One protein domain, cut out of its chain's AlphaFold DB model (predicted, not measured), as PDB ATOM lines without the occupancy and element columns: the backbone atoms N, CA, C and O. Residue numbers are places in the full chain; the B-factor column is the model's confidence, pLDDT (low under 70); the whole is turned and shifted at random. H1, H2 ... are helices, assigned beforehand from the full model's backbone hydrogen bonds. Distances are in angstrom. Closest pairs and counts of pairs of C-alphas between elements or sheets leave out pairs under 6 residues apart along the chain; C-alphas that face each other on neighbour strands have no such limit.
ATOM      1  N   ASP A   7     193.040 185.929 168.602       84.81
ATOM      2  CA  ASP A   7     192.650 185.042 169.701       84.81
ATOM      3  C   ASP A   7     191.213 184.526 169.527       84.81
ATOM      4  O   ASP A   7     190.950 183.355 169.776       84.81
ATOM      5  N   ILE A   8     190.306 185.341 168.974       86.12
ATOM      6  CA  ILE A   8     188.974 184.884 168.545       86.12
ATOM      7  C   ILE A   8     189.100 183.799 167.467       86.12
ATOM      8  O   ILE A   8     188.343 182.830 167.485       86.12
ATOM      9  N   VAL A   9     190.071 183.912 166.550       88.12
ATOM     10  CA  VAL A   9     190.308 182.872 165.532       88.12
ATOM     11  C   VAL A   9     190.739 181.547 166.174       88.12
ATOM     12  O   VAL A   9     190.276 180.488 165.758       88.12
ATOM     13  N   ALA A  10     191.559 181.597 167.226       86.56
ATOM     14  CA  ALA A  10     191.963 180.404 167.972       86.56
ATOM     15  C   ALA A  10     190.792 179.710 168.689       86.56
ATOM     16  O   ALA A  10     190.817 178.493 168.850       86.56
ATOM     17  N   GLU A  11     189.768 180.463 169.094       83.50
ATOM     18  CA  GLU A  11     188.572 179.923 169.754       83.50
ATOM     19  C   GLU A  11     187.541 179.357 168.758       83.50
ATOM     20  O   GLU A  11     186.852 178.390 169.082       83.50
ATOM     21  N   ILE A  12     187.436 179.904 167.537       86.38
ATOM     22  CA  ILE A  12     186.531 179.353 166.504       86.38
ATOM     23  C   ILE A  12     187.132 178.156 165.765       86.38
ATOM     24  O   ILE A  12     186.381 177.330 165.256       86.38
ATOM     25  N   GLU A  13     188.460 178.049 165.676       87.31
ATOM     26  CA  GLU A  13     189.119 177.001 164.891       87.31
ATOM     27  C   GLU A  13     188.745 175.569 165.323       87.31
ATOM     28  O   GLU A  13     188.449 174.759 164.447       87.31
ATOM     29  N   PRO A  14     188.622 175.244 166.625       84.69
ATOM     30  CA  PRO A  14     188.110 173.947 167.076       84.69
ATOM     31  C   PRO A  14     186.669 173.624 166.645       84.69
ATOM     32  O   PRO A  14     186.243 172.482 166.794       84.69
ATOM     33  N   CYS A  15     185.904 174.610 166.161       83.75
ATOM     34  CA  CYS A  15     184.543 174.412 165.647       83.75
ATOM     35  C   CYS A  15     184.512 174.023 164.164       83.75
ATOM     36  O   CYS A  15     183.434 173.737 163.648       83.75
ATOM     37  N   LEU A  16     185.653 174.071 163.476       85.38
ATOM     38  CA  LEU A  16     185.773 173.709 162.070       85.38
ATOM     39  C   LEU A  16     186.127 172.230 161.940       85.38
ATOM     40  O   LEU A  16     186.985 171.720 162.662       85.38
ATOM     41  N   ASP A  17     185.502 171.545 160.986       85.56
ATOM     42  CA  ASP A  17     185.939 170.202 160.620       85.56
ATOM     43  C   ASP A  17     187.226 170.224 159.766       85.56
ATOM     44  O   ASP A  17     187.631 171.248 159.212       85.56
ATOM     45  N   HIS A  18     187.888 169.070 159.639       84.25
ATOM     46  CA  HIS A  18     189.150 168.956 158.898       84.25
ATOM     47  C   HIS A  18     189.043 169.400 157.430       84.25
ATOM     48  O   HIS A  18     190.001 169.943 156.875       84.25
ATOM     49  N   ALA A  19     187.895 169.173 156.785       86.62
ATOM     50  CA  ALA A  19     187.682 169.584 155.406       86.62
ATOM     51  C   ALA A  19     187.488 171.103 155.317       86.62
ATOM     52  O   ALA A  19     188.041 171.728 154.418       86.62
ATOM     53  N   GLU A  20     186.765 171.709 156.258       92.06
ATOM     54  CA  GLU A  20     186.602 173.161 156.352       92.06
ATOM     55  C   GLU A  20     187.928 173.871 156.636       92.06
ATOM     56  O   GLU A  20     188.219 174.882 155.996       92.06
ATOM     57  N   ILE A  21     188.771 173.320 157.518       92.38
ATOM     58  CA  ILE A  21     190.130 173.826 157.755       92.38
ATOM     59  C   ILE A  21     190.935 173.789 156.452       92.38
ATOM     60  O   ILE A  21     191.547 174.791 156.084       92.38
ATOM     61  N   CYS A  22     190.892 172.683 155.703       93.38
ATOM     62  CA  CYS A  22     191.596 172.572 154.423       93.38
ATOM     63  C   CYS A  22     191.075 173.568 153.370       93.38
ATOM     64  O   CYS A  22     191.882 174.204 152.688       93.38
ATOM     65  N   SER A  23     189.754 173.753 153.260       95.94
ATOM     66  CA  SER A  23     189.152 174.745 152.361       95.94
ATOM     67  C   SER A  23     189.531 176.180 152.763       95.94
ATOM     68  O   SER A  23     189.834 177.005 151.902       95.94
ATOM     69  N   LEU A  24     189.587 176.494 154.062       96.62
ATOM     70  CA  LEU A  24     190.033 177.806 154.543       96.62
ATOM     71  C   LEU A  24     191.528 178.022 154.315       96.62
ATOM     72  O   LEU A  24     191.909 179.107 153.882       96.62
ATOM     73  N   ILE A  25     192.373 177.007 154.517       95.75
ATOM     74  CA  ILE A  25     193.797 177.097 154.163       95.75
ATOM     75  C   ILE A  25     193.939 177.410 152.668       95.75
ATOM     76  O   ILE A  25     194.684 178.320 152.305       95.75
ATOM     77  N   PHE A  26     193.184 176.711 151.813       95.56
ATOM     78  CA  PHE A  26     193.185 176.942 150.369       95.56
ATOM     79  C   PHE A  26     192.806 178.378 149.992       95.56
ATOM     80  O   PHE A  26     193.454 178.959 149.127       95.56
ATOM     81  N   LEU A  27     191.786 178.961 150.628       95.50
ATOM     82  CA  LEU A  27     191.286 180.299 150.292       95.50
ATOM     83  C   LEU A  27     192.107 181.442 150.918       95.50
ATOM     84  O   LEU A  27     192.171 182.530 150.343       95.50
ATOM     85  N   LEU A  28     192.711 181.230 152.092       94.94
ATOM     86  CA  LEU A  28     193.297 182.305 152.905       94.94
ATOM     87  C   LEU A  28     194.809 182.480 152.745       94.94
ATOM     88  O   LEU A  28     195.299 183.609 152.867       94.94
ATOM     89  N   PHE A  29     195.548 181.393 152.512       93.12
ATOM     90  CA  PHE A  29     197.010 181.425 152.471       93.12
ATOM     91  C   PHE A  29     197.510 181.922 151.121       93.12
ATOM     92  O   PHE A  29     197.197 181.355 150.080       93.12
ATOM     93  N   ASP A  30     198.344 182.960 151.145       85.31
ATOM     94  CA  ASP A  30     198.802 183.607 149.917       85.31
ATOM     95  C   ASP A  30     199.827 182.770 149.139       85.31
ATOM     96  O   ASP A  30     199.827 182.801 147.910       85.31
ATOM     97  N   HIS A  31     200.640 181.964 149.829       87.44
ATOM     98  CA  HIS A  31     201.690 181.134 149.231       87.44
ATOM     99  C   HIS A  31     201.281 179.661 149.090       87.44
ATOM    100  O   HIS A  31     200.926 179.010 150.074       87.44
ATOM    101  N   GLU A  32     201.418 179.107 147.879       88.19
ATOM    102  CA  GLU A  32     200.992 177.738 147.548       88.19
ATOM    103  C   GLU A  32     201.766 176.669 148.328       88.19
ATOM    104  O   GLU A  32     201.179 175.689 148.778       88.19
ATOM    105  N   GLU A  33     203.078 176.850 148.514       90.06
ATOM    106  CA  GLU A  33     203.917 175.905 149.267       90.06
ATOM    107  C   GLU A  33     203.495 175.826 150.736       90.06
ATOM    108  O   GLU A  33     203.376 174.736 151.294       90.06
ATOM    109  N   THR A  34     203.224 176.979 151.351       91.19
ATOM    110  CA  THR A  34     202.776 177.065 152.742       91.19
ATOM    111  C   THR A  34     201.386 176.452 152.903       91.19
ATOM    112  O   THR A  34     201.173 175.649 153.810       91.19
ATOM    113  N   ALA A  35     200.462 176.763 151.987       91.94
ATOM    114  CA  ALA A  35     199.132 176.160 151.966       91.94
ATOM    115  C   ALA A  35     199.207 174.629 151.830       91.94
ATOM    116  O   ALA A  35     198.565 173.910 152.594       91.94
ATOM    117  N   LEU A  36     200.041 174.116 150.913       92.94
ATOM    118  CA  LEU A  36     200.222 172.678 150.703       92.94
ATOM    119  C   LEU A  36     200.739 171.983 151.963       92.94
ATOM    120  O   LEU A  36     200.203 170.950 152.359       92.94
ATOM    121  N   GLN A  37     201.778 172.544 152.588       92.56
ATOM    122  CA  GLN A  37     202.368 171.985 153.803       92.56
ATOM    123  C   GLN A  37     201.336 171.890 154.926       92.56
ATOM    124  O   GLN A  37     201.239 170.853 155.578       92.56
ATOM    125  N   HIS A  38     200.542 172.941 155.128       92.94
ATOM    126  CA  HIS A  38     199.513 172.955 156.160       92.94
ATOM    127  C   HIS A  38     198.366 171.985 155.879       92.94
ATOM    128  O   HIS A  38     197.982 171.247 156.781       92.94
ATOM    129  N   ILE A  39     197.877 171.903 154.637       91.31
ATOM    130  CA  ILE A  39     196.844 170.923 154.266       91.31
ATOM    131  C   ILE A  39     197.363 169.491 154.471       91.31
ATOM    132  O   ILE A  39     196.673 168.651 155.041       91.31
ATOM    133  N   GLN A  40     198.603 169.196 154.070       89.88
ATOM    134  CA  GLN A  40     199.198 167.869 154.267       89.88
ATOM    135  C   GLN A  40     199.411 167.530 155.748       89.88
ATOM    136  O   GLN A  40     199.216 166.380 156.144       89.88
ATOM    137  N   GLN A  41     199.805 168.508 156.567       89.62
ATOM    138  CA  GLN A  41     199.902 168.344 158.018       89.62
ATOM    139  C   GLN A  41     198.537 168.043 158.638       89.62
ATOM    140  O   GLN A  41     198.450 167.137 159.466       89.62
ATOM    141  N   GLU A  42     197.486 168.740 158.202       87.88
ATOM    142  CA  GLU A  42     196.119 168.514 158.672       87.88
ATOM    143  C   GLU A  42     195.655 167.092 158.334       87.88
ATOM    144  O   GLU A  42     195.290 166.331 159.229       87.88
ATOM    145  N   ILE A  43     195.827 166.660 157.079       85.12
ATOM    146  CA  ILE A  43     195.524 165.289 156.630       85.12
ATOM    147  C   ILE A  43     196.270 164.240 157.475       85.12
ATOM    148  O   ILE A  43     195.694 163.239 157.911       85.12
ATOM    149  N   GLN A  44     197.564 164.452 157.735       85.81
ATOM    150  CA  GLN A  44     198.363 163.538 158.555       85.81
ATOM    151  C   GLN A  44     197.912 163.513 160.020       85.81
ATOM    152  O   GLN A  44     197.937 162.447 160.642       85.81
ATOM    153  N   SER A  45     197.512 164.660 160.570       82.94
ATOM    154  CA  SER A  45     196.971 164.776 161.925       82.94
ATOM    155  C   SER A  45     195.675 163.976 162.059       82.94
ATOM    156  O   SER A  45     195.571 163.108 162.931       82.94
ATOM    157  N   THR A  46     194.737 164.157 161.125       81.50
ATOM    158  CA  THR A  46     193.475 163.408 161.079       81.50
ATOM    159  C   THR A  46     193.712 161.903 160.966       81.50
ATOM    160  O   THR A  46     193.121 161.130 161.719       81.50
ATOM    161  N   ARG A  47     194.628 161.461 160.090       80.38
ATOM    162  CA  ARG A  47     194.986 160.035 159.947       80.38
ATOM    163  C   ARG A  47     195.478 159.422 161.255       80.38
ATOM    164  O   ARG A  47     195.042 158.331 161.617       80.38
ATOM    165  N   LYS A  48     196.373 160.115 161.968       78.19
ATOM    166  CA  LYS A  48     196.883 159.656 163.269       78.19
ATOM    167  C   LYS A  48     195.764 159.574 164.301       78.19
ATOM    168  O   LYS A  48     195.695 158.593 165.029       78.19
ATOM    169  N   HIS A  49     194.870 160.562 164.336       71.44
ATOM    170  CA  HIS A  49     193.715 160.540 165.231       71.44
ATOM    171  C   HIS A  49     192.775 159.359 164.952       71.44
ATOM    172  O   HIS A  49     192.385 158.676 165.895       71.44
ATOM    173  N   ILE A  50     192.472 159.069 163.682       71.44
ATOM    174  CA  ILE A  50     191.636 157.920 163.295       71.44
ATOM    175  C   ILE A  50     192.307 156.596 163.695       71.44
ATOM    176  O   ILE A  50     191.680 155.769 164.348       71.44
ATOM    177  N   GLN A  51     193.604 156.424 163.410       67.00
ATOM    178  CA  GLN A  51     194.359 155.219 163.797       67.00
ATOM    179  C   GLN A  51     194.417 155.004 165.321       67.00
ATOM    180  O   GLN A  51     194.414 153.870 165.799       67.00
ATOM    181  N   VAL A  52     194.469 156.086 166.102       64.25
ATOM    182  CA  VAL A  52     194.457 156.025 167.572       64.25
ATOM    183  C   VAL A  52     193.066 155.664 168.106       64.25
ATOM    184  O   VAL A  52     192.972 154.865 169.036       64.25
ATOM    185  N   LEU A  53     191.989 156.183 167.507       61.59
ATOM    186  CA  LEU A  53     190.612 155.824 167.875       61.59
ATOM    187  C   LEU A  53     190.317 154.335 167.630       61.59
ATOM    188  O   LEU A  53     189.665 153.707 168.462       61.59
ATOM    189  N   ASP A  54     190.877 153.755 166.567       58.16
ATOM    190  CA  ASP A  54     190.747 152.324 166.260       58.16
ATOM    191  C   ASP A  54     191.529 151.406 167.228       58.16
ATOM    192  O   ASP A  54     191.260 150.208 167.293       58.16
ATOM    193  N   SER A  55     192.473 151.938 168.019       56.97
ATOM    194  CA  SER A  55     193.362 151.145 168.896       56.97
ATOM    195  C   SER A  55     193.010 151.169 170.396       56.97
ATOM    196  O   SER A  55     193.771 150.656 171.215       56.97
ATOM    197  N   ALA A  56     191.844 151.708 170.774       56.50
ATOM    198  CA  ALA A  56     191.278 151.681 172.136       56.50
ATOM    199  C   ALA A  56     192.176 152.214 173.284       56.50
ATOM    200  O   ALA A  56     191.889 151.974 174.459       56.50
ATOM    201  N   LEU A  57     193.231 152.980 172.990       54.34
ATOM    202  CA  LEU A  57     194.122 153.568 173.996       54.34
ATOM    203  C   LEU A  57     194.327 155.061 173.729       54.34
ATOM    204  O   LEU A  57     195.306 155.469 173.108       54.34
ATOM    205  N   TYR A  58     193.443 155.906 174.264       45.06
ATOM    206  CA  TYR A  58     193.761 157.325 174.416       45.06
ATOM    207  C   TYR A  58     193.210 157.917 175.715       45.06
ATOM    208  O   TYR A  58     192.005 157.928 175.964       45.06
ATOM    209  N   LYS A  59     194.125 158.447 176.536       42.75
ATOM    210  CA  LYS A  59     193.845 159.459 177.561       42.75
ATOM    211  C   LYS A  59     194.188 160.829 176.960       42.75
ATOM    212  O   LYS A  59     195.309 160.975 176.469       42.75
ATOM    213  N   PRO A  60     193.299 161.835 177.025       38.91
ATOM    214  CA  PRO A  60     193.583 163.153 176.482       38.91
ATOM    215  C   PRO A  60     194.526 163.903 177.419       38.91
ATOM    216  O   PRO A  60     194.138 164.308 178.512       38.91
ATOM    217  N   ALA A  61     195.771 164.094 176.993       35.56
ATOM    218  CA  ALA A  61     196.708 164.991 177.656       35.56
ATOM    219  C   ALA A  61     197.156 166.091 176.683       35.56
ATOM    220  O   ALA A  61     198.014 165.890 175.831       35.56
ATOM    221  N   GLN A  62     196.506 167.248 176.835       44.62
ATOM    222  CA  GLN A  62     197.060 168.606 176.781       44.62
ATOM    223  C   GLN A  62     198.357 168.843 175.982       44.62
ATOM    224  O   GLN A  62     199.468 168.703 176.488       44.62
ATOM    225  N   LYS A  63     198.178 169.438 174.803       36.28
ATOM    226  CA  LYS A  63     198.592 170.817 174.486       36.28
ATOM    227  C   LYS A  63     197.871 171.172 173.192       36.28
ATOM    228  O   LYS A  63     198.145 170.555 172.169       36.28
ATOM    229  N   PHE A  64     196.940 172.126 173.233       43.84
ATOM    230  CA  PHE A  64     196.449 172.743 172.002       43.84
ATOM    231  C   PHE A  64     197.660 173.426 171.369       43.84
ATOM    232  O   PHE A  64     198.074 174.506 171.790       43.84
ATOM    233  N   HIS A  65     198.309 172.741 170.426       54.00
ATOM    234  CA  HIS A  65     199.169 173.428 169.487       54.00
ATOM    235  C   HIS A  65     198.301 174.499 168.845       54.00
ATOM    236  O   HIS A  65     197.187 174.212 168.421       54.00
ATOM    237  N   GLU A  66     198.793 175.734 168.851       67.38
ATOM    238  CA  GLU A  66     198.100 176.844 168.218       67.38
ATOM    239  C   GLU A  66     197.674 176.432 166.807       67.38
ATOM    240  O   GLU A  66     198.508 175.962 166.013       67.38
ATOM    241  N   GLY A  67     196.374 176.566 166.556       81.50
ATOM    242  CA  GLY A  67     195.746 176.172 165.315       81.50
ATOM    243  C   GLY A  67     196.338 176.903 164.110       81.50
ATOM    244  O   GLY A  67     196.961 177.964 164.222       81.50
ATOM    245  N   VAL A  68     196.231 176.281 162.943       90.81
ATOM    246  CA  VAL A  68     196.795 176.797 161.697       90.81
ATOM    247  C   VAL A  68     196.130 178.107 161.271       90.81
ATOM    248  O   VAL A  68     196.819 179.000 160.772       90.81
ATOM    249  N   LEU A  69     194.830 178.271 161.528       91.56
ATOM    250  CA  LEU A  69     194.108 179.505 161.216       91.56
ATOM    251  C   LEU A  69     194.417 180.605 162.230       91.56
ATOM    252  O   LEU A  69     194.571 181.761 161.839       91.56
ATOM    253  N   ALA A  70     194.597 180.262 163.507       90.25
ATOM    254  CA  ALA A  70     195.080 181.200 164.520       90.25
ATOM    255  C   ALA A  70     196.470 181.755 164.162       90.25
ATOM    256  O   ALA A  70     196.681 182.972 164.168       90.25
ATOM    257  N   LYS A  71     197.395 180.879 163.743       90.31
ATOM    258  CA  LYS A  71     198.721 181.279 163.242       90.31
ATOM    259  C   LYS A  71     198.616 182.183 162.023       90.31
ATOM    260  O   LYS A  71     199.302 183.204 161.953       90.31
ATOM    261  N   TRP A  72     197.752 181.824 161.074       93.81
ATOM    262  CA  TRP A  72     197.481 182.653 159.905       93.81
ATOM    263  C   TRP A  72     196.970 184.037 160.315       93.81
ATOM    264  O   TRP A  72     197.536 185.033 159.878       93.81
ATOM    265  N   ALA A  73     195.993 184.127 161.221       91.19
ATOM    266  CA  ALA A  73     195.438 185.395 161.689       91.19
ATOM    267  C   ALA A  73     196.493 186.263 162.394       91.19
ATOM    268  O   ALA A  73     196.574 187.467 162.154       91.19
ATOM    269  N   ARG A  74     197.380 185.666 163.204       89.69
ATOM    270  CA  ARG A  74     198.519 186.376 163.816       89.69
ATOM    271  C   ARG A  74     199.576 186.813 162.813       89.69
ATOM    272  O   ARG A  74     200.336 187.726 163.110       89.69
ATOM    273  N   HIS A  75     199.650 186.227 161.630       88.38
ATOM    274  CA  HIS A  75     200.482 186.776 160.566       88.38
ATOM    275  C   HIS A  75     199.744 187.881 159.799       88.38
ATOM    276  O   HIS A  75     200.290 188.964 159.582       88.38
ATOM    277  N   ALA A  76     198.480 187.625 159.463       86.06
ATOM    278  CA  ALA A  76     197.638 188.458 158.621       86.06
ATOM    279  C   ALA A  76     197.124 189.728 159.315       86.06
ATOM    280  O   ALA A  76     196.810 190.680 158.615       86.06
ATOM    281  N   HIS A  77     197.102 189.810 160.655       81.06
ATOM    282  CA  HIS A  77     196.604 190.994 161.385       81.06
ATOM    283  C   HIS A  77     197.330 192.311 161.065       81.06
ATOM    284  O   HIS A  77     196.873 193.380 161.464       81.06
ATOM    285  N   LYS A  78     198.474 192.230 160.378       77.25
ATOM    286  CA  LYS A  78     199.220 193.379 159.861       77.25
ATOM    287  C   LYS A  78     198.580 193.996 158.608       77.25
ATOM    288  O   LYS A  78     198.878 195.143 158.299       77.25
ATOM    289  N   ASP A  79     197.739 193.253 157.890       77.62
ATOM    290  CA  ASP A  79     196.922 193.738 156.773       77.62
ATOM    291  C   ASP A  79     195.641 194.385 157.319       77.62
ATOM    292  O   ASP A  79     195.029 193.869 158.247       77.62
ATOM    293  N   HIS A  80     195.197 195.501 156.743       78.25
ATOM    294  CA  HIS A  80     193.957 196.162 157.149       78.25
ATOM    295  C   HIS A  80     192.681 195.381 156.791       78.25
ATOM    296  O   HIS A  80     191.639 195.708 157.350       78.25
ATOM    297  N   HIS A  81     192.746 194.374 155.909       84.81
ATOM    298  CA  HIS A  81     191.566 193.649 155.403       84.81
ATOM    299  C   HIS A  81     191.514 192.155 155.770       84.81
ATOM    300  O   HIS A  81     190.731 191.390 155.195       84.81
ATOM    301  N   TRP A  82     192.360 191.683 156.692       90.88
ATOM    302  CA  TRP A  82     192.439 190.250 157.020       90.88
ATOM    303  C   TRP A  82     191.135 189.689 157.608       90.88
ATOM    304  O   TRP A  82     190.782 188.536 157.350       90.88
ATOM    305  N   GLN A  83     190.402 190.504 158.376       92.12
ATOM    306  CA  GLN A  83     189.127 190.118 158.980       92.12
ATOM    307  C   GLN A  83     188.076 189.911 157.893       92.12
ATOM    308  O   GLN A  83     187.355 188.915 157.889       92.12
ATOM    309  N   GLU A  84     188.012 190.835 156.937       92.25
ATOM    310  CA  GLU A  84     187.117 190.775 155.795       92.25
ATOM    311  C   GLU A  84     187.440 189.588 154.892       92.25
ATOM    312  O   GLU A  84     186.513 188.909 154.450       92.25
ATOM    313  N   LYS A  85     188.728 189.283 154.691       93.44
ATOM    314  CA  LYS A  85     189.186 188.092 153.963       93.44
ATOM    315  C   LYS A  85     188.723 186.799 154.637       93.44
ATOM    316  O   LYS A  85     188.202 185.915 153.958       93.44
ATOM    317  N   LEU A  86     188.844 186.699 155.965       95.06
ATOM    318  CA  LEU A  86     188.352 185.544 156.727       95.06
ATOM    319  C   LEU A  86     186.827 185.410 156.643       95.06
ATOM    320  O   LEU A  86     186.317 184.316 156.409       95.06
ATOM    321  N   LEU A  87     186.094 186.516 156.787       94.38
ATOM    322  CA  LEU A  87     184.634 186.521 156.688       94.38
ATOM    323  C   LEU A  87     184.143 186.140 155.287       94.38
ATOM    324  O   LEU A  87     183.179 185.387 155.172       94.38
ATOM    325  N   GLU A  88     184.798 186.625 154.231       94.69
ATOM    326  CA  GLU A  88     184.493 186.224 152.857       94.69
ATOM    327  C   GLU A  88     184.793 184.734 152.630       94.69
ATOM    328  O   GLU A  88     183.954 184.035 152.065       94.69
ATOM    329  N   ALA A  89     185.922 184.211 153.125       96.62
ATOM    330  CA  ALA A  89     186.259 182.792 152.996       96.62
ATOM    331  C   ALA A  89     185.270 181.876 153.739       96.62
ATOM    332  O   ALA A  89     184.791 180.902 153.159       96.62
ATOM    333  N   LEU A  90     184.896 182.216 154.979       95.25
ATOM    334  CA  LEU A  90     183.868 181.499 155.750       95.25
ATOM    335  C   LEU A  90     182.522 181.468 155.018       95.25
ATOM    336  O   LEU A  90     181.795 180.473 155.058       95.25
ATOM    337  N   LEU A  91     182.198 182.556 154.321       93.38
ATOM    338  CA  LEU A  91     180.981 182.668 153.537       93.38
ATOM    339  C   LEU A  91     181.047 181.835 152.246       93.38
ATOM    340  O   LEU A  91     180.064 181.179 151.900       93.38
ATOM    341  N   ILE A  92     182.204 181.805 151.573       94.81
ATOM    342  CA  ILE A  92     182.470 180.961 150.395       94.81
ATOM    343  C   ILE A  92     182.312 179.476 150.744       94.81
ATOM    344  O   ILE A  92     181.613 178.762 150.026       94.81
ATOM    345  N   ILE A  93     182.867 179.021 151.875       95.25
ATOM    346  CA  ILE A  93     182.705 177.630 152.344       95.25
ATOM    347  C   ILE A  93     181.330 177.360 152.981       95.25
ATOM    348  O   ILE A  93     181.045 176.240 153.397       95.25
ATOM    349  N   LYS A  94     180.455 178.374 153.043       93.62
ATOM    350  CA  LYS A  94     179.083 178.310 153.577       93.62
ATOM    351  C   LYS A  94     179.008 177.934 155.064       93.62
ATOM    352  O   LYS A  94     177.968 177.443 155.516       93.62
ATOM    353  N   ASN A  95     180.050 178.225 155.850       90.50
ATOM    354  CA  ASN A  95     180.031 178.027 157.300       90.50
ATOM    355  C   ASN A  95     179.328 179.208 157.992       90.50
ATOM    356  O   ASN A  95     179.926 180.131 158.550       90.50
ATOM    357  N   TYR A  96     177.995 179.191 157.925       89.31
ATOM    358  CA  TYR A  96     177.158 180.234 158.518       89.31
ATOM    359  C   TYR A  96     177.084 180.152 160.047       89.31
ATOM    360  O   TYR A  96     176.677 181.126 160.680       89.31
ATOM    361  N   GLN A  97     177.444 179.008 160.636       83.38
ATOM    362  CA  GLN A  97     177.456 178.821 162.086       83.38
ATOM    363  C   GLN A  97     178.505 179.734 162.720       83.38
ATOM    364  O   GLN A  97     178.170 180.547 163.578       83.38
ATOM    365  N   ILE A  98     179.740 179.697 162.215       85.94
ATOM    366  CA  ILE A  98     180.825 180.556 162.700       85.94
ATOM    367  C   ILE A  98     180.535 182.029 162.410       85.94
ATOM    368  O   ILE A  98     180.744 182.874 163.273       85.94
ATOM    369  N   ILE A  99     179.956 182.355 161.251       86.50
ATOM    370  CA  ILE A  99     179.534 183.733 160.944       86.50
ATOM    371  C   ILE A  99     178.559 184.270 162.004       86.50
ATOM    372  O   ILE A  99     178.712 185.404 162.461       86.50
ATOM    373  N   ARG A 100     177.585 183.457 162.436       83.69
ATOM    374  CA  ARG A 100     176.662 183.836 163.517       83.69
ATOM    375  C   ARG A 100     177.374 183.949 164.866       83.69
ATOM    376  O   ARG A 100     177.067 184.877 165.608       83.69
ATOM    377  N   LEU A 101     178.314 183.047 165.170       80.50
ATOM    378  CA  LEU A 101     179.109 183.092 166.408       80.50
ATOM    379  C   LEU A 101     179.950 184.364 166.515       80.50
ATOM    380  O   LEU A 101     180.087 184.918 167.598       80.50
ATOM    381  N   LEU A 102     180.439 184.871 165.386       82.75
ATOM    382  CA  LEU A 102     181.178 186.132 165.290       82.75
ATOM    383  C   LEU A 102     180.271 187.380 165.337       82.75
ATOM    384  O   LEU A 102     180.721 188.491 165.047       82.75
ATOM    385  N   GLY A 103     178.974 187.209 165.619       80.12
ATOM    386  CA  GLY A 103     177.994 188.297 165.662       80.12
ATOM    387  C   GLY A 103     177.715 188.937 164.297       80.12
ATOM    388  O   GLY A 103     177.177 190.046 164.233       80.12
ATOM    389  N   GLN A 104     178.085 188.273 163.195       83.38
ATOM    390  CA  GLN A 104     177.908 188.788 161.842       83.38
ATOM    391  C   GLN A 104     176.587 188.311 161.229       83.38
ATOM    392  O   GLN A 104     176.104 187.202 161.464       83.38
ATOM    393  N   SER A 105     175.985 189.161 160.397       85.25
ATOM    394  CA  SER A 105     174.770 188.807 159.664       85.25
ATOM    395  C   SER A 105     175.138 188.155 158.339       85.25
ATOM    396  O   SER A 105     175.713 188.812 157.472       85.25
ATOM    397  N   LYS A 106     174.740 186.888 158.170       84.88
ATOM    398  CA  LYS A 106     174.865 186.170 156.897       84.88
ATOM    399  C   LYS A 106     174.324 187.004 155.736       84.88
ATOM    400  O   LYS A 106     175.053 187.216 154.784       84.88
ATOM    401  N   ASP A 107     173.096 187.512 155.828       80.00
ATOM    402  CA  ASP A 107     172.449 188.213 154.707       80.00
ATOM    403  C   ASP A 107     173.194 189.501 154.318       80.00
ATOM    404  O   ASP A 107     173.316 189.829 153.134       80.00
ATOM    405  N   LYS A 108     173.757 190.212 155.310       78.69
ATOM    406  CA  LYS A 108     174.620 191.377 155.061       78.69
ATOM    407  C   LYS A 108     175.912 190.974 154.355       78.69
ATOM    408  O   LYS A 108     176.313 191.647 153.410       78.69
ATOM    409  N   LEU A 109     176.558 189.895 154.802       81.00
ATOM    410  CA  LEU A 109     177.799 189.415 154.195       81.00
ATOM    411  C   LEU A 109     177.568 188.793 152.810       81.00
ATOM    412  O   LEU A 109     178.368 189.041 151.919       81.00
ATOM    413  N   ASP A 110     176.462 188.076 152.589       78.19
ATOM    414  CA  ASP A 110     176.042 187.540 151.282       78.19
ATOM    415  C   ASP A 110     175.863 188.663 150.265       78.19
ATOM    416  O   ASP A 110     176.391 188.579 149.155       78.19
ATOM    417  N   SER A 111     175.184 189.740 150.663       72.56
ATOM    418  CA  SER A 111     174.980 190.917 149.812       72.56
ATOM    419  C   SER A 111     176.279 191.682 149.549       72.56
ATOM    420  O   SER A 111     176.427 192.293 148.495       72.56
ATOM    421  N   LYS A 112     177.221 191.649 150.504       80.69
ATOM    422  CA  LYS A 112     178.523 192.313 150.395       80.69
ATOM    423  C   LYS A 112     179.488 191.526 149.511       80.69
ATOM    424  O   LYS A 112     180.042 192.096 148.586       80.69
ATOM    425  N   TYR A 113     179.708 190.246 149.798       80.19
ATOM    426  CA  TYR A 113     180.807 189.465 149.224       80.19
ATOM    427  C   TYR A 113     180.406 188.555 148.061       80.19
ATOM    428  O   TYR A 113     181.284 188.070 147.346       80.19
ATOM    429  N   LEU A 114     179.103 188.332 147.840       80.94
ATOM    430  CA  LEU A 114     178.579 187.521 146.735       80.94
ATOM    431  C   LEU A 114     179.326 186.170 146.610       80.94
ATOM    432  O   LEU A 114     179.954 185.881 145.586       80.94
ATOM    433  N   PRO A 115     179.306 185.325 147.656       82.31
ATOM    434  CA  PRO A 115     180.200 184.166 147.795       82.31
ATOM    435  C   PRO A 115     180.035 183.123 146.683       82.31
ATOM    436  O   PRO A 115     180.987 182.429 146.352       82.31
ATOM    437  N   ASN A 116     178.850 183.041 146.070       81.19
ATOM    438  CA  ASN A 116     178.533 182.071 145.018       81.19
ATOM    439  C   ASN A 116     178.763 182.610 143.590       81.19
ATOM    440  O   ASN A 116     178.494 181.901 142.625       81.19
ATOM    441  N   GLN A 117     179.205 183.864 143.433       79.44
ATOM    442  CA  GLN A 117     179.470 184.464 142.122       79.44
ATOM    443  C   GLN A 117     180.926 184.232 141.712       79.44
ATOM    444  O   GLN A 117     181.850 184.615 142.429       79.44
ATOM    445  N   VAL A 118     181.117 183.621 140.542       74.06
ATOM    446  CA  VAL A 118     182.426 183.147 140.058       74.06
ATOM    447  C   VAL A 118     183.324 184.281 139.536       74.06
ATOM    448  O   VAL A 118     184.539 184.160 139.547       74.06
ATOM    449  N   ASN A 119     182.741 185.414 139.125       66.81
ATOM    450  CA  ASN A 119     183.460 186.517 138.463       66.81
ATOM    451  C   ASN A 119     183.743 187.722 139.372       66.81
ATOM    452  O   ASN A 119     184.140 188.782 138.894       66.81
ATOM    453  N   THR A 120     183.496 187.600 140.677       76.44
ATOM    454  CA  THR A 120     183.659 188.706 141.627       76.44
ATOM    455  C   THR A 120     184.240 188.188 142.930       76.44
ATOM    456  O   THR A 120     183.736 187.203 143.466       76.44
ATOM    457  N   SER A 121     185.238 188.866 143.481       82.38
ATOM    458  CA  SER A 121     185.785 188.588 144.811       82.38
ATOM    459  C   SER A 121     186.296 189.896 145.408       82.38
ATOM    460  O   SER A 121     186.762 190.752 144.655       82.38
ATOM    461  N   HIS A 122     186.159 190.089 146.720       79.50
ATOM    462  CA  HIS A 122     186.531 191.356 147.364       79.50
ATOM    463  C   HIS A 122     187.928 191.314 147.981       79.50
ATOM    464  O   HIS A 122     188.707 192.250 147.810       79.50
ATOM    465  N   HIS A 123     188.228 190.240 148.703       87.06
ATOM    466  CA  HIS A 123     189.428 190.065 149.519       87.06
ATOM    467  C   HIS A 123     190.058 188.676 149.339       87.06
ATOM    468  O   HIS A 123     191.277 188.538 149.435       87.06
ATOM    469  N   VAL A 124     189.255 187.640 149.079       91.38
ATOM    470  CA  VAL A 124     189.752 186.308 148.703       91.38
ATOM    471  C   VAL A 124     190.226 186.328 147.251       91.38
ATOM    472  O   VAL A 124     189.619 186.982 146.402       91.38
ATOM    473  N   ASP A 125     191.298 185.601 146.942       87.94
ATOM    474  CA  ASP A 125     191.793 185.486 145.570       87.94
ATOM    475  C   ASP A 125     190.709 184.920 144.632       87.94
ATOM    476  O   ASP A 125     190.081 183.894 144.912       87.94
ATOM    477  N   LEU A 126     190.482 185.606 143.510       85.81
ATOM    478  CA  LEU A 126     189.393 185.290 142.586       85.81
ATOM    479  C   LEU A 126     189.579 183.915 141.927       85.81
ATOM    480  O   LEU A 126     188.592 183.209 141.702       85.81
ATOM    481  N   VAL A 127     190.824 183.501 141.657       85.38
ATOM    482  CA  VAL A 127     191.112 182.179 141.085       85.38
ATOM    483  C   VAL A 127     190.825 181.086 142.099       85.38
ATOM    484  O   VAL A 127     190.095 180.149 141.786       85.38
ATOM    485  N   ARG A 128     191.321 181.220 143.330       90.25
ATOM    486  CA  ARG A 128     191.052 180.265 144.415       90.25
ATOM    487  C   ARG A 128     189.557 180.158 144.703       90.25
ATOM    488  O   ARG A 128     189.049 179.045 144.791       90.25
ATOM    489  N   LYS A 129     188.821 181.275 144.738       91.50
ATOM    490  CA  LYS A 129     187.353 181.259 144.860       91.50
ATOM    491  C   LYS A 129     186.696 180.482 143.716       91.50
ATOM    492  O   LYS A 129     185.870 179.609 143.963       91.50
ATOM    493  N   THR A 130     187.074 180.770 142.472       90.12
ATOM    494  CA  THR A 130     186.524 180.110 141.275       90.12
ATOM    495  C   THR A 130     186.798 178.607 141.286       90.12
ATOM    496  O   THR A 130     185.885 177.814 141.061       90.12
ATOM    497  N   LEU A 131     188.034 178.207 141.591       90.94
ATOM    498  CA  LEU A 131     188.428 176.804 141.692       90.94
ATOM    499  C   LEU A 131     187.707 176.096 142.841       90.94
ATOM    500  O   LEU A 131     187.282 174.960 142.669       90.94
ATOM    501  N   PHE A 132     187.513 176.761 143.980       94.44
ATOM    502  CA  PHE A 132     186.740 176.202 145.085       94.44
ATOM    503  C   PHE A 132     185.280 175.952 144.686       94.44
ATOM    504  O   PHE A 132     184.766 174.852 144.877       94.44
ATOM    505  N   LEU A 133     184.621 176.943 144.075       92.19
ATOM    506  CA  LEU A 133     183.237 176.797 143.613       92.19
ATOM    507  C   LEU A 133     183.100 175.707 142.543       92.19
ATOM    508  O   LEU A 133     182.114 174.976 142.557       92.19
ATOM    509  N   LEU A 134     184.101 175.565 141.665       92.69
ATOM    510  CA  LEU A 134     184.201 174.435 140.745       92.69
ATOM    511  C   LEU A 134     184.225 173.120 141.524       92.69
ATOM    512  O   LEU A 134     183.393 172.258 141.270       92.69
ATOM    513  N   LEU A 135     185.146 172.960 142.481       91.56
ATOM    514  CA  LEU A 135     185.288 171.720 143.248       91.56
ATOM    515  C   LEU A 135     184.006 171.319 143.986       91.56
ATOM    516  O   LEU A 135     183.720 170.124 144.065       91.56
ATOM    517  N   GLU A 136     183.240 172.288 144.489       90.88
ATOM    518  CA  GLU A 136     181.960 172.056 145.169       90.88
ATOM    519  C   GLU A 136     180.830 171.622 144.217       90.88
ATOM    520  O   GLU A 136     179.901 170.940 144.646       90.88
ATOM    521  N   ASP A 137     180.902 171.986 142.934       90.06
ATOM    522  CA  ASP A 137     179.895 171.629 141.923       90.06
ATOM    523  C   ASP A 137     180.155 170.248 141.283       90.06
ATOM    524  O   ASP A 137     179.271 169.660 140.660       90.06
ATOM    525  N   LEU A 138     181.362 169.688 141.455       89.19
ATOM    526  CA  LEU A 138     181.759 168.412 140.850       89.19
ATOM    527  C   LEU A 138     181.211 167.184 141.590       89.19
ATOM    528  O   LEU A 138     181.464 166.976 142.786       89.19
ATOM    529  N   SER A 139     180.607 166.263 140.832       90.19
ATOM    530  CA  SER A 139     180.344 164.899 141.299       90.19
ATOM    531  C   SER A 139     181.650 164.122 141.528       90.19
ATOM    532  O   SER A 139     182.704 164.466 140.993       90.19
ATOM    533  N   ASN A 140     181.605 163.041 142.316       89.06
ATOM    534  CA  ASN A 140     182.783 162.186 142.527       89.06
ATOM    535  C   ASN A 140     183.286 161.554 141.222       89.06
ATOM    536  O   ASN A 140     184.490 161.421 141.031       89.06
ATOM    537  N   GLU A 141     182.381 161.194 140.313       88.81
ATOM    538  CA  GLU A 141     182.741 160.630 139.013       88.81
ATOM    539  C   GLU A 141     183.446 161.667 138.132       88.81
ATOM    540  O   GLU A 141     184.525 161.399 137.605       88.81
ATOM    541  N   GLN A 142     182.887 162.877 138.045       90.88
ATOM    542  CA  GLN A 142     183.492 163.988 137.309       90.88
ATOM    543  C   GLN A 142     184.860 164.357 137.886       90.88
ATOM    544  O   GLN A 142     185.821 164.530 137.137       90.88
ATOM    545  N   TRP A 143     184.974 164.425 139.217       92.50
ATOM    546  CA  TRP A 143     186.247 164.655 139.894       92.50
ATOM    547  C   TRP A 143     187.275 163.575 139.555       92.50
ATOM    548  O   TRP A 143     188.398 163.913 139.198       92.50
ATOM    549  N   ASN A 144     186.903 162.295 139.605       90.69
ATOM    550  CA  ASN A 144     187.819 161.199 139.286       90.69
ATOM    551  C   ASN A 144     188.304 161.260 137.831       90.69
ATOM    552  O   ASN A 144     189.490 161.060 137.583       90.69
ATOM    553  N   GLN A 145     187.431 161.599 136.878       90.25
ATOM    554  CA  GLN A 145     187.823 161.790 135.477       90.25
ATOM    555  C   GLN A 145     188.815 162.953 135.314       90.25
ATOM    556  O   GLN A 145     189.848 162.806 134.656       90.25
ATOM    557  N   ILE A 146     188.536 164.102 135.939       89.81
ATOM    558  CA  ILE A 146     189.430 165.270 135.919       89.81
ATOM    559  C   ILE A 146     190.771 164.930 136.571       89.81
ATOM    560  O   ILE A 146     191.824 165.215 136.003       89.81
ATOM    561  N   MET A 147     190.735 164.299 137.744       91.69
ATOM    562  CA  MET A 147     191.911 163.890 138.500       91.69
ATOM    563  C   MET A 147     192.779 162.935 137.678       91.69
ATOM    564  O   MET A 147     193.968 163.201 137.543       91.69
ATOM    565  N   MET A 148     192.205 161.898 137.055       90.00
ATOM    566  CA  MET A 148     192.950 160.977 136.185       90.00
ATOM    567  C   MET A 148     193.633 161.715 135.030       90.00
ATOM    568  O   MET A 148     194.832 161.533 134.822       90.00
ATOM    569  N   ASN A 149     192.913 162.601 134.334       89.00
ATOM    570  CA  ASN A 149     193.485 163.403 133.250       89.00
ATOM    571  C   ASN A 149     194.661 164.266 133.737       89.00
ATOM    572  O   ASN A 149     195.725 164.284 133.117       89.00
ATOM    573  N   PRO A 162     202.112 163.003 145.455       88.50
ATOM    574  CA  PRO A 162     202.020 162.326 146.745       88.50
ATOM    575  C   PRO A 162     200.633 161.733 146.993       88.50
ATOM    576  O   PRO A 162     199.620 162.363 146.691       88.50
ATOM    577  N   SER A 163     200.577 160.559 147.629       84.81
ATOM    578  CA  SER A 163     199.310 159.879 147.939       84.81
ATOM    579  C   SER A 163     198.365 160.725 148.801       84.81
ATOM    580  O   SER A 163     197.151 160.634 148.649       84.81
ATOM    581  N   THR A 164     198.911 161.594 149.655       82.19
ATOM    582  CA  THR A 164     198.139 162.528 150.487       82.19
ATOM    583  C   THR A 164     197.341 163.546 149.676       82.19
ATOM    584  O   THR A 164     196.317 164.035 150.133       82.19
ATOM    585  N   CYS A 165     197.778 163.871 148.455       85.44
ATOM    586  CA  CYS A 165     197.095 164.856 147.621       85.44
ATOM    587  C   CYS A 165     195.757 164.348 147.066       85.44
ATOM    588  O   CYS A 165     194.971 165.157 146.595       85.44
ATOM    589  N   PHE A 166     195.484 163.042 147.117       86.12
ATOM    590  CA  PHE A 166     194.243 162.464 146.596       86.12
ATOM    591  C   PHE A 166     193.093 162.451 147.613       86.12
ATOM    592  O   PHE A 166     191.960 162.157 147.241       86.12
ATOM    593  N   GLU A 167     193.361 162.768 148.882       84.62
ATOM    594  CA  GLU A 167     192.359 162.711 149.957       84.62
ATOM    595  C   GLU A 167     191.461 163.947 150.017       84.62
ATOM    596  O   GLU A 167     190.285 163.836 150.352       84.62
ATOM    597  N   ILE A 168     192.008 165.115 149.677       89.06
ATOM    598  CA  ILE A 168     191.308 166.400 149.687       89.06
ATOM    599  C   ILE A 168     191.498 167.060 148.322       89.06
ATOM    600  O   ILE A 168     192.628 167.207 147.848       89.06
ATOM    601  N   ARG A 169     190.395 167.470 147.685       92.75
ATOM    602  CA  ARG A 169     190.400 168.014 146.315       92.75
ATOM    603  C   ARG A 169     191.244 169.289 146.217       92.75
ATOM    604  O   ARG A 169     192.022 169.455 145.281       92.75
ATOM    605  N   GLU A 170     191.156 170.147 147.227       92.94
ATOM    606  CA  GLU A 170     191.949 171.365 147.368       92.94
ATOM    607  C   GLU A 170     193.446 171.052 147.497       92.94
ATOM    608  O   GLU A 170     194.261 171.726 146.871       92.94
ATOM    609  N   CYS A 171     193.826 169.987 148.220       92.19
ATOM    610  CA  CYS A 171     195.227 169.560 148.331       92.19
ATOM    611  C   CYS A 171     195.812 169.201 146.961       92.19
ATOM    612  O   CYS A 171     196.958 169.548 146.665       92.19
ATOM    613  N   PHE A 172     195.027 168.517 146.125       92.00
ATOM    614  CA  PHE A 172     195.422 168.165 144.765       92.00
ATOM    615  C   PHE A 172     195.664 169.413 143.912       92.00
ATOM    616  O   PHE A 172     196.713 169.532 143.279       92.00
ATOM    617  N   LEU A 173     194.729 170.373 143.925       89.94
ATOM    618  CA  LEU A 173     194.874 171.610 143.153       89.94
ATOM    619  C   LEU A 173     196.057 172.448 143.639       89.94
ATOM    620  O   LEU A 173     196.875 172.852 142.815       89.94
ATOM    621  N   VAL A 174     196.212 172.643 144.952       90.31
ATOM    622  CA  VAL A 174     197.356 173.384 145.507       90.31
ATOM    623  C   VAL A 174     198.670 172.721 145.118       90.31
ATOM    624  O   VAL A 174     199.593 173.428 144.719       90.31
ATOM    625  N   PHE A 175     198.755 171.384 145.161       91.44
ATOM    626  CA  PHE A 175     199.941 170.648 144.716       91.44
ATOM    627  C   PHE A 175     200.276 170.944 143.251       91.44
ATOM    628  O   PHE A 175     201.420 171.260 142.919       91.44
ATOM    629  N   LEU A 176     199.282 170.876 142.363       87.94
ATOM    630  CA  LEU A 176     199.485 171.198 140.953       87.94
ATOM    631  C   LEU A 176     199.897 172.663 140.751       87.94
ATOM    632  O   LEU A 176     200.726 172.941 139.880       87.94
ATOM    633  N   MET A 177     199.387 173.583 141.576       86.25
ATOM    634  CA  MET A 177     199.806 174.986 141.568       86.25
ATOM    635  C   MET A 177     201.266 175.147 141.996       86.25
ATOM    636  O   MET A 177     202.042 175.821 141.318       86.25
TER     637      MET A 177
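This is residues 7 to 149 and 162 to 177 of the 565 residues of the protein "caspase-8-like isoform X2" of Frankliniella occidentalis (UniProt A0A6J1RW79). A ball of short helices is gathered round H2, which sits in the middle with H3, H5, H8 and H11 packed on it; H3, the longest, lies side by side with H2 and runs on past it, and residues 50 to 57 stick out at that end. H1 and H4 pair up on one side, H6 and H7 pack on H5, and H9 touches no helix. You have 159 printed residues with eleven named helices, H1 to H11 in that order, and no named strand: the class is all helix. The whole is compact, with a radius of gyration of the C-alphas of 16.4 A, and spans 48 by 42 by 26 A.

Start at H3, residues 32 to 53, and H2, residues 18 to 28: they form a helical hairpin, touch at a shallow tilt of 8 degrees, opposite ways, and are closest at the C-alphas of Cys 22 and Ile 39, 5.5 A apart. H11, residues 169 to 177, touches H2, closest at the C-alphas of Phe 26 and Glu 170, 6.5 A. H10, residues 163 to 166, touches H11 only at the corner, closest at the C-alphas of Cys 165 and Phe 172, 4.7 A. H8, residues 126 to 137, touches H2 with residues 128 to 132 alone, closest at the C-alphas of Leu 27 and Arg 128, 5.9 A. H9, residues 140 to 149, is close to H8 but not clearly touching, the C-alphas of Leu 135 and Trp 143 being closest at 7.9 A. H5, residues 82 to 92, touches H2 at a steep tilt of 52 degrees, closest at the C-alphas of Leu 27 and Ala 89, 6.2 A. H6, residues 96 to 101, forms a helical hairpin with H5, closest at the C-alphas of Leu 90 and Ile 99, 7.1 A. H7, residues 106 to 113, touches H5, closest at the C-alphas of Glu 88 and Tyr 113, 6.1 A. H1, residues 7 to 15, touches H4, residues 68 to 76, closest at the C-alphas of Ala 10 and Ala 70, 4.7 A. Every O i to N i+4 pair is within hydrogen-bond range in H2 to H9 and H11; H1 has 3 of 5, and H10 is too short for such a pair.

Find C-alpha 32 at (200.992, 177.738, 147.548); from there H3 runs 31.6 A to C-alpha 53. H8 spans 16.7 A; H11 ends at C-alpha 177, (199.806, 174.986, 141.568).

Across the cut, where residues 150 to 161 are not printed, C-alphas 149 and 162 are 16.0 A apart. The links H3 to H4 and H7 to H8 are long. Confidence is under 70 at residues 51 to 66 and residue 119.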